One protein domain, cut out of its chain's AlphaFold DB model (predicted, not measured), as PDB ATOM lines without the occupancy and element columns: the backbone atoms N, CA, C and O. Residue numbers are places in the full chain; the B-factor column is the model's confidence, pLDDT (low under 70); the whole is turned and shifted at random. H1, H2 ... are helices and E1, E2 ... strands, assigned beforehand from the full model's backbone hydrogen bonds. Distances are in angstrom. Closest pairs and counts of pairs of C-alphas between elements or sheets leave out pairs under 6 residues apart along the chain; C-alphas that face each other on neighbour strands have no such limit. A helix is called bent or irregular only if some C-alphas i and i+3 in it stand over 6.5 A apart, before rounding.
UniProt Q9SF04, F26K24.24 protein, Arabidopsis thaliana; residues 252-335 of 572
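AT A GLANCE: This is residues 252 to 335 of the 572 residues of the protein "F26K24.24 protein" of Arabidopsis thaliana (UniProt Q9SF04). Three crossed helices make the core: H3 and H5 meet near their ends at a corner, and H2, in the middle, crosses both. E1 and H1 lie towards one end of the long axis and E2 at the other, while short H4 lies between H3 and H5 along the chain. The 84 printed residues hold five named helices and two named strands, in the order E1 H1 H2 H3 H4 H5 E2; the class is mostly helix. The whole is compact, with a radius of gyration of the C-alphas of 12.6 A, but elongated, spanning 41 by 22 by 18 A.

IN THESE COORDINATES: E1, residues 261 to 263, begins at C-alpha 261 (-27.686, -36.130, 26.832). H1 is residues 267 to 273, and H2 is residues 275 to 286, 16.4 A long. H3, residues 292 to 305, is 20.0 A long; H4 is residues 307 to 311. Both are irregular, only just: C-alphas 294 and 297 are 6.51 A apart, C-alphas 307 and 310 6.8 A. H5, residues 315 to 326, is 15.6 A long. E2, residues 332 to 334, ends at C-alpha 334 (-31.728, -61.440, 5.140).

HOW THE PARTS SIT: H5 is the hub. With residues 279 to 283 alone H2 touches it, about perpendicular at 78 degrees; the closest C-alphas, of Ile 282 and Thr 319, are 6.1 A apart. Residues 302 to 305 of H3 touch residues 322 to 326 of H5 at 82 degrees, about perpendicular, closest at the C-alphas of Ile 302 and Ile 325, 6.4 A. H2 and H3 touch at a steep tilt of 61 degrees, opposite ways, with the C-alphas of Met 280 and Ala 299 closest at 6.6 A. H4 and H5 only just touch, with 3 pairs of C-alphas within 8 A, the closest those of Leu 309 and Leu 318, 6.5 A. H1 and H4 are close but not clearly touching, with the C-alphas of Leu 272 and Ser 310 closest at 5.9 A. E1 and E2 pair with no named strand. Every O i to N i+4 pair is within hydrogen-bond range in H1, H2 and H5; H3 has 8 of 10, and H4 0 of 1 with 1 of 2 O i to N i+3 pairs.

THE WHOLE: The C-alphas of Cys 265 and Lys 335, the two farthest apart, are 42.0 A apart. The printed part has no cut, and the six links between named elements are tight. The mean pLDDT of the printed part is 88.3; residue 335 is under 70.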
ATOM      1  N   PRO A 252     -22.791 -36.823  19.854       91.89
ATOM      2  CA  PRO A 252     -22.458 -36.606  18.435       91.89
ATOM      3  C   PRO A 252     -23.131 -37.578  17.441       91.89
ATOM      4  O   PRO A 252     -23.026 -37.396  16.225       91.89
ATOM      5  N   PHE A 253     -23.793 -38.623  17.949       91.53
ATOM      6  CA  PHE A 253     -24.594 -39.600  17.209       91.53
ATOM      7  C   PHE A 253     -26.110 -39.345  17.308       91.53
ATOM      8  O   PHE A 253     -26.905 -40.183  16.878       91.53
ATOM      9  N   HIS A 254     -26.533 -38.197  17.840       92.39
ATOM     10  CA  HIS A 254     -27.944 -37.812  17.936       92.39
ATOM     11  C   HIS A 254     -28.642 -37.849  16.574       92.39
ATOM     12  O   HIS A 254     -29.725 -38.415  16.448       92.39
ATOM     13  N   SER A 255     -27.964 -37.385  15.518       90.64
ATOM     14  CA  SER A 255     -28.482 -37.394  14.143       90.64
ATOM     15  C   SER A 255     -28.766 -38.786  13.566       90.64
ATOM     16  O   SER A 255     -29.512 -38.894  12.596       90.64
ATOM     17  N   VAL A 256     -28.198 -39.854  14.142       89.97
ATOM     18  CA  VAL A 256     -28.452 -41.244  13.720       89.97
ATOM     19  C   VAL A 256     -29.332 -42.021  14.704       89.97
ATOM     20  O   VAL A 256     -29.720 -43.147  14.401       89.97
ATOM     21  N   GLY A 257     -29.696 -41.422  15.844       89.87
ATOM     22  CA  GLY A 257     -30.656 -41.990  16.797       89.87
ATOM     23  C   GLY A 257     -30.170 -42.133  18.241       89.87
ATOM     24  O   GLY A 257     -30.901 -42.697  19.054       89.87
ATOM     25  N   CYS A 258     -28.974 -41.647  18.595       93.39
ATOM     26  CA  CYS A 258     -28.526 -41.649  19.990       93.39
ATOM     27  C   CYS A 258     -29.100 -40.445  20.758       93.39
ATOM     28  O   CYS A 258     -28.553 -39.348  20.704       93.39
ATOM     29  N   LEU A 259     -30.188 -40.661  21.498       92.34
ATOM     30  CA  LEU A 259     -30.892 -39.620  22.268       92.34
ATOM     31  C   LEU A 259     -30.286 -39.362  23.661       92.34
ATOM     32  O   LEU A 259     -30.991 -38.943  24.572       92.34
ATOM     33  N   SER A 260     -29.008 -39.684  23.865       91.77
ATOM     34  CA  SER A 260     -28.347 -39.484  25.157       91.77
ATOM     35  C   SER A 260     -27.838 -38.051  25.288       91.77
ATOM     36  O   SER A 260     -26.993 -37.626  24.494       91.77
ATOM     37  N   ASP A 261     -28.300 -37.357  26.326       92.97
ATOM     38  CA  ASP A 261     -27.686 -36.130  26.832       92.97
ATOM     39  C   ASP A 261     -26.569 -36.505  27.801       92.97
ATOM     40  O   ASP A 261     -26.774 -37.267  28.747       92.97
ATOM     41  N   VAL A 262     -25.363 -36.015  27.534       92.42
ATOM     42  CA  VAL A 262     -24.154 -36.396  28.269       92.42
ATOM     43  C   VAL A 262     -23.427 -35.130  28.690       92.42
ATOM     44  O   VAL A 262     -23.399 -34.153  27.940       92.42
ATOM     45  N   HIS A 263     -22.819 -35.123  29.876       93.63
ATOM     46  CA  HIS A 263     -21.942 -34.022  30.264       93.63
ATOM     47  C   HIS A 263     -20.783 -33.896  29.269       93.63
ATOM     48  O   HIS A 263     -20.221 -34.898  28.824       93.63
ATOM     49  N   GLN A 264     -20.395 -32.670  28.923       92.62
ATOM     50  CA  GLN A 264     -19.352 -32.411  27.931       92.62
ATOM     51  C   GLN A 264     -18.038 -33.152  28.242       92.62
ATOM     52  O   GLN A 264     -17.377 -33.648  27.326       92.62
ATOM     53  N   CYS A 265     -17.682 -33.292  29.522       91.85
ATOM     54  CA  CYS A 265     -16.519 -34.056  29.978       91.85
ATOM     55  C   CYS A 265     -16.647 -35.585  29.799       91.85
ATOM     56  O   CYS A 265     -15.631 -36.269  29.672       91.85
ATOM     57  N   GLU A 266     -17.863 -36.125  29.728       93.34
ATOM     58  CA  GLU A 266     -18.163 -37.563  29.663       93.34
ATOM     59  C   GLU A 266     -18.447 -38.067  28.239       93.34
ATOM     60  O   GLU A 266     -18.511 -39.276  28.014       93.34
ATOM     61  N   VAL A 267     -18.560 -37.176  27.246       92.18
ATOM     62  CA  VAL A 267     -18.893 -37.535  25.849       92.18
ATOM     63  C   VAL A 267     -17.970 -38.619  25.285       92.18
ATOM     64  O   VAL A 267     -18.424 -39.525  24.583       92.18
ATOM     65  N   GLN A 268     -16.671 -38.557  25.592       90.17
ATOM     66  CA  GLN A 268     -15.711 -39.561  25.123       90.17
ATOM     67  C   GLN A 268     -15.961 -40.931  25.757       90.17
ATOM     68  O   GLN A 268     -15.906 -41.940  25.058       90.17
ATOM     69  N   GLN A 269     -16.270 -40.965  27.053       92.17
ATOM     70  CA  GLN A 269     -16.562 -42.205  27.765       92.17
ATOM     71  C   GLN A 269     -17.874 -42.819  27.262       92.17
ATOM     72  O   GLN A 269     -17.898 -43.994  26.908       92.17
ATOM     73  N   HIS A 270     -18.921 -42.002  27.091       93.52
ATOM     74  CA  HIS A 270     -20.170 -42.435  26.465       93.52
ATOM     75  C   HIS A 270     -19.919 -43.070  25.094       93.52
ATOM     76  O   HIS A 270     -20.457 -44.139  24.815       93.52
ATOM     77  N   HIS A 271     -19.088 -42.451  24.249       88.98
ATOM     78  CA  HIS A 271     -18.757 -43.006  22.940       88.98
ATOM     79  C   HIS A 271     -18.082 -44.381  23.043       88.98
ATOM     80  O   HIS A 271     -18.476 -45.294  22.324       88.98
ATOM     81  N   LEU A 272     -17.120 -44.553  23.955       89.07
ATOM     82  CA  LEU A 272     -16.434 -45.832  24.166       89.07
ATOM     83  C   LEU A 272     -17.378 -46.933  24.671       89.07
ATOM     84  O   LEU A 272     -17.308 -48.064  24.193       89.07
ATOM     85  N   ASP A 273     -18.288 -46.597  25.584       91.86
ATOM     86  CA  ASP A 273     -19.221 -47.562  26.172       91.86
ATOM     87  C   ASP A 273     -20.373 -47.922  25.215       91.86
ATOM     88  O   ASP A 273     -20.950 -49.007  25.304       91.86
ATOM     89  N   ASN A 274     -20.687 -47.038  24.258       92.23
ATOM     90  CA  ASN A 274     -21.840 -47.152  23.359       92.23
ATOM     91  C   ASN A 274     -21.474 -47.399  21.885       92.23
ATOM     92  O   ASN A 274     -22.341 -47.311  21.017       92.23
ATOM     93  N   VAL A 275     -20.233 -47.798  21.571       90.96
ATOM     94  CA  VAL A 275     -19.803 -48.081  20.179       90.96
ATOM     95  C   VAL A 275     -20.754 -49.052  19.465       90.96
ATOM     96  O   VAL A 275     -21.068 -48.865  18.291       90.96
ATOM     97  N   SER A 276     -21.238 -50.087  20.162       91.39
ATOM     98  CA  SER A 276     -22.145 -51.092  19.583       91.39
ATOM     99  C   SER A 276     -23.518 -50.509  19.224       91.39
ATOM    100  O   SER A 276     -24.039 -50.784  18.142       91.39
ATOM    101  N   SER A 277     -24.093 -49.655  20.079       92.41
ATOM    102  CA  SER A 277     -25.378 -49.011  19.786       92.41
ATOM    103  C   SER A 277     -25.226 -47.969  18.677       92.41
ATOM    104  O   SER A 277     -26.033 -47.954  17.747       92.41
ATOM    105  N   HIS A 278     -24.147 -47.178  18.693       93.46
ATOM    106  CA  HIS A 278     -23.804 -46.247  17.612       93.46
ATOM    107  C   HIS A 278     -23.633 -46.970  16.273       93.46
ATOM    108  O   HIS A 278     -24.189 -46.528  15.269       93.46
ATOM    109  N   LEU A 279     -22.966 -48.126  16.252       92.02
ATOM    110  CA  LEU A 279     -22.864 -48.975  15.064       92.02
ATOM    111  C   LEU A 279     -24.240 -49.448  14.571       92.02
ATOM    112  O   LEU A 279     -24.521 -49.366  13.375       92.02
ATOM    113  N   MET A 280     -25.116 -49.900  15.472       90.99
ATOM    114  CA  MET A 280     -26.472 -50.334  15.113       90.99
ATOM    115  C   MET A 280     -27.315 -49.198  14.520       90.99
ATOM    116  O   MET A 280     -28.028 -49.419  13.540       90.99
ATOM    117  N   TYR A 281     -27.215 -47.979  15.057       91.78
ATOM    118  CA  TYR A 281     -27.886 -46.800  14.501       91.78
ATOM    119  C   TYR A 281     -27.416 -46.488  13.075       91.78
ATOM    120  O   TYR A 281     -28.229 -46.261  12.176       91.78
ATOM    121  N   ILE A 282     -26.105 -46.561  12.838       91.88
ATOM    122  CA  ILE A 282     -25.508 -46.349  11.515       91.88
ATOM    123  C   ILE A 282     -25.963 -47.435  10.535       91.88
ATOM    124  O   ILE A 282     -26.390 -47.118   9.425       91.88
ATOM    125  N   LEU A 283     -25.936 -48.709  10.940       91.24
ATOM    126  CA  LEU A 283     -26.399 -49.822  10.109       91.24
ATOM    127  C   LEU A 283     -27.880 -49.699   9.758       91.24
ATOM    128  O   LEU A 283     -28.238 -49.891   8.601       91.24
ATOM    129  N   ARG A 284     -28.728 -49.299  10.710       90.04
ATOM    130  CA  ARG A 284     -30.147 -49.018  10.454       90.04
ATOM    131  C   ARG A 284     -30.334 -47.859   9.471       90.04
ATOM    132  O   ARG A 284     -31.251 -47.890   8.655       90.04
ATOM    133  N   SER A 285     -29.459 -46.853   9.517       87.74
ATOM    134  CA  SER A 285     -29.469 -45.750   8.552       87.74
ATOM    135  C   SER A 285     -29.020 -46.177   7.146       87.74
ATOM    136  O   SER A 285     -29.477 -45.580   6.169       87.74
ATOM    137  N   ILE A 286     -28.130 -47.170   7.029       87.92
ATOM    138  CA  ILE A 286     -27.648 -47.718   5.747       87.92
ATOM    139  C   ILE A 286     -28.668 -48.706   5.158       87.92
ATOM    140  O   ILE A 286     -29.015 -48.606   3.983       87.92
ATOM    141  N   TYR A 287     -29.189 -49.619   5.981       88.10
ATOM    142  CA  TYR A 287     -30.113 -50.693   5.617       88.10
ATOM    143  C   TYR A 287     -31.510 -50.432   6.187       88.10
ATOM    144  O   TYR A 287     -31.960 -51.098   7.119       88.10
ATOM    145  N   LYS A 288     -32.215 -49.454   5.614       81.92
ATOM    146  CA  LYS A 288     -33.526 -48.998   6.113       81.92
ATOM    147  C   LYS A 288     -34.593 -50.100   6.199       81.92
ATOM    148  O   LYS A 288     -35.532 -49.966   6.976       81.92
ATOM    149  N   GLU A 289     -34.449 -51.157   5.402       75.31
ATOM    150  CA  GLU A 289     -35.414 -52.257   5.264       75.31
ATOM    151  C   GLU A 289     -35.042 -53.513   6.074       75.31
ATOM    152  O   GLU A 289     -35.856 -54.425   6.196       75.31
ATOM    153  N   ALA A 290     -33.833 -53.578   6.644       78.66
ATOM    154  CA  ALA A 290     -33.380 -54.743   7.402       78.66
ATOM    155  C   ALA A 290     -33.964 -54.748   8.822       78.66
ATOM    156  O   ALA A 290     -34.055 -53.706   9.480       78.66
ATOM    157  N   SER A 291     -34.335 -55.928   9.328       85.05
ATOM    158  CA  SER A 291     -34.776 -56.037  10.717       85.05
ATOM    159  C   SER A 291     -33.586 -55.905  11.672       85.05
ATOM    160  O   SER A 291     -32.443 -56.198  11.314       85.05
ATOM    161  N   LEU A 292     -33.835 -55.489  12.918       81.93
ATOM    162  CA  LEU A 292     -32.770 -55.392  13.927       81.93
ATOM    163  C   LEU A 292     -32.028 -56.725  14.123       81.93
ATOM    164  O   LEU A 292     -30.840 -56.711  14.431       81.93
ATOM    165  N   ASP A 293     -32.708 -57.856  13.929       85.18
ATOM    166  CA  ASP A 293     -32.108 -59.185  14.052       85.18
ATOM    167  C   ASP A 293     -31.196 -59.536  12.872       85.18
ATOM    168  O   ASP A 293     -30.200 -60.224  13.079       85.18
ATOM    169  N   ASP A 294     -31.473 -59.010  11.673       84.45
ATOM    170  CA  ASP A 294     -30.597 -59.167  10.502       84.45
ATOM    171  C   ASP A 294     -29.339 -58.290  10.623       84.45
ATOM    172  O   ASP A 294     -28.266 -58.644  10.136       84.45
ATOM    173  N   LEU A 295     -29.444 -57.147  11.314       88.52
ATOM    174  CA  LEU A 295     -28.333 -56.209  11.498       88.52
ATOM    175  C   LEU A 295     -27.348 -56.621  12.598       88.52
ATOM    176  O   LEU A 295     -26.162 -56.323  12.475       88.52
ATOM    177  N   LYS A 296     -27.797 -57.326  13.643       89.09
ATOM    178  CA  LYS A 296     -26.932 -57.833  14.729       89.09
ATOM    179  C   LYS A 296     -25.716 -58.640  14.234       89.09
ATOM    180  O   LYS A 296     -24.600 -58.250  14.575       89.09
ATOM    181  N   PRO A 297     -25.865 -59.704  13.414       88.60
ATOM    182  CA  PRO A 297     -24.711 -60.474  12.945       88.60
ATOM    183  C   PRO A 297     -23.773 -59.622  12.086       88.60
ATOM    184  O   PRO A 297     -22.556 -59.794  12.126       88.60
ATOM    185  N   ARG A 298     -24.321 -58.656  11.338       88.40
ATOM    186  CA  ARG A 298     -23.520 -57.723  10.550       88.40
ATOM    187  C   ARG A 298     -22.712 -56.774  11.434       88.40
ATOM    188  O   ARG A 298     -21.532 -56.554  11.171       88.40
ATOM    189  N   ALA A 299     -23.319 -56.253  12.498       90.77
ATOM    190  CA  ALA A 299     -22.643 -55.421  13.485       90.77
ATOM    191  C   ALA A 299     -21.481 -56.173  14.151       90.77
ATOM    192  O   ALA A 299     -20.376 -55.640  14.236       90.77
ATOM    193  N   GLU A 300     -21.695 -57.435  14.534       89.95
ATOM    194  CA  GLU A 300     -20.656 -58.297  15.108       89.95
ATOM    195  C   GLU A 300     -19.488 -58.527  14.135       89.95
ATOM    196  O   GLU A 300     -18.329 -58.408  14.530       89.95
ATOM    197  N   GLN A 301     -19.766 -58.791  12.852       89.18
ATOM    198  CA  GLN A 301     -18.728 -58.936  11.819       89.18
ATOM    199  C   GLN A 301     -17.892 -57.659  11.662       89.18
ATOM    200  O   GLN A 301     -16.663 -57.718  11.626       89.18
ATOM    201  N   ILE A 302     -18.542 -56.493  11.595       89.66
ATOM    202  CA  ILE A 302     -17.861 -55.199  11.452       89.66
ATOM    203  C   ILE A 302     -17.008 -54.898  12.690       89.66
ATOM    204  O   ILE A 302     -15.864 -54.457  12.557       89.66
ATOM    205  N   GLN A 303     -17.529 -55.189  13.884       89.31
ATOM    206  CA  GLN A 303     -16.815 -55.006  15.147       89.31
ATOM    207  C   GLN A 303     -15.603 -55.943  15.278       89.31
ATOM    208  O   GLN A 303     -14.572 -55.539  15.811       89.31
ATOM    209  N   GLN A 304     -15.686 -57.168  14.750       88.28
ATOM    210  CA  GLN A 304     -14.559 -58.109  14.710       88.28
ATOM    211  C   GLN A 304     -13.482 -57.707  13.693       88.28
ATOM    212  O   GLN A 304     -12.297 -57.944  13.927       88.28
ATOM    213  N   LEU A 305     -13.868 -57.099  12.567       88.17
ATOM    214  CA  LEU A 305     -12.932 -56.695  11.515       88.17
ATOM    215  C   LEU A 305     -12.135 -55.431  11.842       88.17
ATOM    216  O   LEU A 305     -11.081 -55.210  11.242       88.17
ATOM    217  N   SER A 306     -12.628 -54.578  12.742       86.99
ATOM    218  CA  SER A 306     -11.981 -53.301  13.028       86.99
ATOM    219  C   SER A 306     -12.157 -52.857  14.470       86.99
ATOM    220  O   SER A 306     -13.256 -52.558  14.928       86.99
ATOM    221  N   THR A 307     -11.030 -52.665  15.150       84.58
ATOM    222  CA  THR A 307     -10.970 -51.973  16.442       84.58
ATOM    223  C   THR A 307     -11.077 -50.452  16.301       84.58
ATOM    224  O   THR A 307     -11.189 -49.758  17.303       84.58
ATOM    225  N   ARG A 308     -11.049 -49.908  15.074       87.40
ATOM    226  CA  ARG A 308     -11.026 -48.454  14.817       87.40
ATOM    227  C   ARG A 308     -12.393 -47.783  14.963       87.40
ATOM    228  O   ARG A 308     -12.478 -46.565  14.865       87.40
ATOM    229  N   LEU A 309     -13.467 -48.549  15.177       86.71
ATOM    230  CA  LEU A 309     -14.821 -47.998  15.331       86.71
ATOM    231  C   LEU A 309     -14.897 -46.997  16.493       86.71
ATOM    232  O   LEU A 309     -15.522 -45.953  16.349       86.71
ATOM    233  N   SER A 310     -14.179 -47.262  17.588       85.15
ATOM    234  CA  SER A 310     -14.107 -46.385  18.763       85.15
ATOM    235  C   SER A 310     -13.326 -45.083  18.532       85.15
ATOM    236  O   SER A 310     -13.381 -44.178  19.359       85.15
ATOM    237  N   GLU A 311     -12.579 -44.959  17.431       85.54
ATOM    238  CA  GLU A 311     -11.832 -43.738  17.091       85.54
ATOM    239  C   GLU A 311     -12.728 -42.679  16.423       85.54
ATOM    240  O   GLU A 311     -12.376 -41.497  16.365       85.54
ATOM    241  N   ALA A 312     -13.888 -43.087  15.898       86.33
ATOM    242  CA  ALA A 312     -14.772 -42.227  15.125       86.33
ATOM    243  C   ALA A 312     -15.572 -41.263  16.017       86.33
ATOM    244  O   ALA A 312     -16.590 -41.621  16.581       86.33
ATOM    245  N   ARG A 313     -15.157 -39.996  16.100       84.63
ATOM    246  CA  ARG A 313     -15.726 -39.013  17.050       84.63
ATOM    247  C   ARG A 313     -17.151 -38.522  16.754       84.63
ATOM    248  O   ARG A 313     -17.710 -37.794  17.567       84.63
ATOM    249  N   ASN A 314     -17.712 -38.830  15.587       88.43
ATOM    250  CA  ASN A 314     -19.043 -38.376  15.183       88.43
ATOM    251  C   ASN A 314     -19.691 -39.336  14.175       88.43
ATOM    252  O   ASN A 314     -19.020 -40.184  13.573       88.43
ATOM    253  N   ALA A 315     -20.994 -39.148  13.947       90.17
ATOM    254  CA  ALA A 315     -21.784 -39.964  13.029       90.17
ATOM    255  C   ALA A 315     -21.184 -40.057  11.616       90.17
ATOM    256  O   ALA A 315     -21.193 -41.133  11.020       90.17
ATOM    257  N   ARG A 316     -20.616 -38.968  11.078       92.33
ATOM    258  CA  ARG A 316     -20.022 -38.943   9.728       92.33
ATOM    259  C   ARG A 316     -18.775 -39.820   9.645       92.33
ATOM    260  O   ARG A 316     -18.663 -40.643   8.738       92.33
ATOM    261  N   SER A 317     -17.857 -39.674  10.599       91.84
ATOM    262  CA  SER A 317     -16.642 -40.486  10.681       91.84
ATOM    263  C   SER A 317     -16.968 -41.968  10.849       91.84
ATOM    264  O   SER A 317     -16.377 -42.792  10.151       91.84
ATOM    265  N   LEU A 318     -17.940 -42.309  11.708       90.85
ATOM    266  CA  LEU A 318     -18.337 -43.702  11.912       90.85
ATOM    267  C   LEU A 318     -19.042 -44.256  10.672       90.85
ATOM    268  O   LEU A 318     -18.711 -45.351  10.240       90.85
ATOM    269  N   THR A 319     -19.936 -43.487  10.040       92.19
ATOM    270  CA  THR A 319     -20.613 -43.886   8.790       92.19
ATOM    271  C   THR A 319     -19.605 -44.230   7.697       92.19
ATOM    272  O   THR A 319     -19.747 -45.251   7.031       92.19
ATOM    273  N   ASN A 320     -18.578 -43.399   7.511       91.70
ATOM    274  CA  ASN A 320     -17.555 -43.629   6.491       91.70
ATOM    275  C   ASN A 320     -16.736 -44.889   6.782       91.70
ATOM    276  O   ASN A 320     -16.511 -45.695   5.880       91.70
ATOM    277  N   LEU A 321     -16.339 -45.084   8.041       91.44
ATOM    278  CA  LEU A 321     -15.599 -46.270   8.462       91.44
ATOM    279  C   LEU A 321     -16.444 -47.544   8.323       91.44
ATOM    280  O   LEU A 321     -15.957 -48.552   7.815       91.44
ATOM    281  N   VAL A 322     -17.721 -47.484   8.711       91.64
ATOM    282  CA  VAL A 322     -18.679 -48.584   8.561       91.64
ATOM    283  C   VAL A 322     -18.853 -48.930   7.089       91.64
ATOM    284  O   VAL A 322     -18.675 -50.088   6.746       91.64
ATOM    285  N   LYS A 323     -19.093 -47.957   6.199       90.60
ATOM    286  CA  LYS A 323     -19.207 -48.201   4.748       90.60
ATOM    287  C   LYS A 323     -17.944 -48.832   4.146       90.60
ATOM    288  O   LYS A 323     -18.053 -49.690   3.274       90.60
ATOM    289  N   GLU A 324     -16.752 -48.435   4.599       90.83
ATOM    290  CA  GLU A 324     -15.485 -49.011   4.121       90.83
ATOM    291  C   GLU A 324     -15.321 -50.486   4.524       90.83
ATOM    292  O   GLU A 324     -14.830 -51.301   3.739       90.83
ATOM    293  N   ILE A 325     -15.711 -50.837   5.752       89.95
ATOM    294  CA  ILE A 325     -15.638 -52.213   6.261       89.95
ATOM    295  C   ILE A 325     -16.756 -53.063   5.651       89.95
ATOM    296  O   ILE A 325     -16.508 -54.173   5.186       89.95
ATOM    297  N   ASP A 326     -17.967 -52.521   5.607       89.44
ATOM    298  CA  ASP A 326     -19.171 -53.166   5.095       89.44
ATOM    299  C   ASP A 326     -19.042 -53.529   3.609       89.44
ATOM    300  O   ASP A 326     -19.374 -54.642   3.207       89.44
ATOM    301  N   GLY A 327     -18.409 -52.663   2.807       87.87
ATOM    302  CA  GLY A 327     -18.088 -52.956   1.409       87.87
ATOM    303  C   GLY A 327     -17.180 -54.180   1.201       87.87
ATOM    304  O   GLY A 327     -17.127 -54.712   0.094       87.87
ATOM    305  N   LYS A 328     -16.485 -54.660   2.244       88.03
ATOM    306  CA  LYS A 328     -15.629 -55.863   2.200       88.03
ATOM    307  C   LYS A 328     -16.373 -57.142   2.605       88.03
ATOM    308  O   LYS A 328     -15.859 -58.229   2.362       88.03
ATOM    309  N   LEU A 329     -17.558 -57.028   3.209       84.24
ATOM    310  CA  LEU A 329     -18.314 -58.141   3.796       84.24
ATOM    311  C   LEU A 329     -19.402 -58.722   2.862       84.24
ATOM    312  O   LEU A 329     -20.116 -59.639   3.255       84.24
ATOM    313  N   GLY A 330     -19.540 -58.211   1.632       79.39
ATOM    314  CA  GLY A 330     -20.539 -58.681   0.658       79.39
ATOM    315  C   GLY A 330     -21.988 -58.281   0.997       79.39
ATOM    316  O   GLY A 330     -22.197 -57.528   1.950       79.39
ATOM    317  N   PRO A 331     -22.987 -58.737   0.215       81.44
ATOM    318  CA  PRO A 331     -24.412 -58.478   0.457       81.44
ATOM    319  C   PRO A 331     -24.871 -58.865   1.867       81.44
ATOM    320  O   PRO A 331     -24.349 -59.813   2.453       81.44
ATOM    321  N   LEU A 332     -25.865 -58.154   2.407       79.23
ATOM    322  CA  LEU A 332     -26.492 -58.537   3.673       79.23
ATOM    323  C   LEU A 332     -27.397 -59.758   3.440       79.23
ATOM    324  O   LEU A 332     -28.293 -59.709   2.598       79.23
ATOM    325  N   GLU A 333     -27.173 -60.838   4.190       70.38
ATOM    326  CA  GLU A 333     -28.038 -62.022   4.178       70.38
ATOM    327  C   GLU A 333     -29.278 -61.761   5.048       70.38
ATOM    328  O   GLU A 333     -29.182 -61.723   6.275       70.38
ATOM    329  N   ILE A 334     -30.447 -61.575   4.426       70.79
ATOM    330  CA  ILE A 334     -31.728 -61.440   5.140       70.79
ATOM    331  C   ILE A 334     -32.394 -62.811   5.200       70.79
ATOM    332  O   ILE A 334     -32.662 -63.423   4.163       70.79
ATOM    333  N   LYS A 335     -32.694 -63.302   6.406       62.31
ATOM    334  CA  LYS A 335     -33.445 -64.554   6.560       62.31
ATOM    335  C   LYS A 335     -34.945 -64.266   6.411       62.31
ATOM    336  O   LYS A 335     -35.477 -63.485   7.201       62.31
TER     337      LYS A 335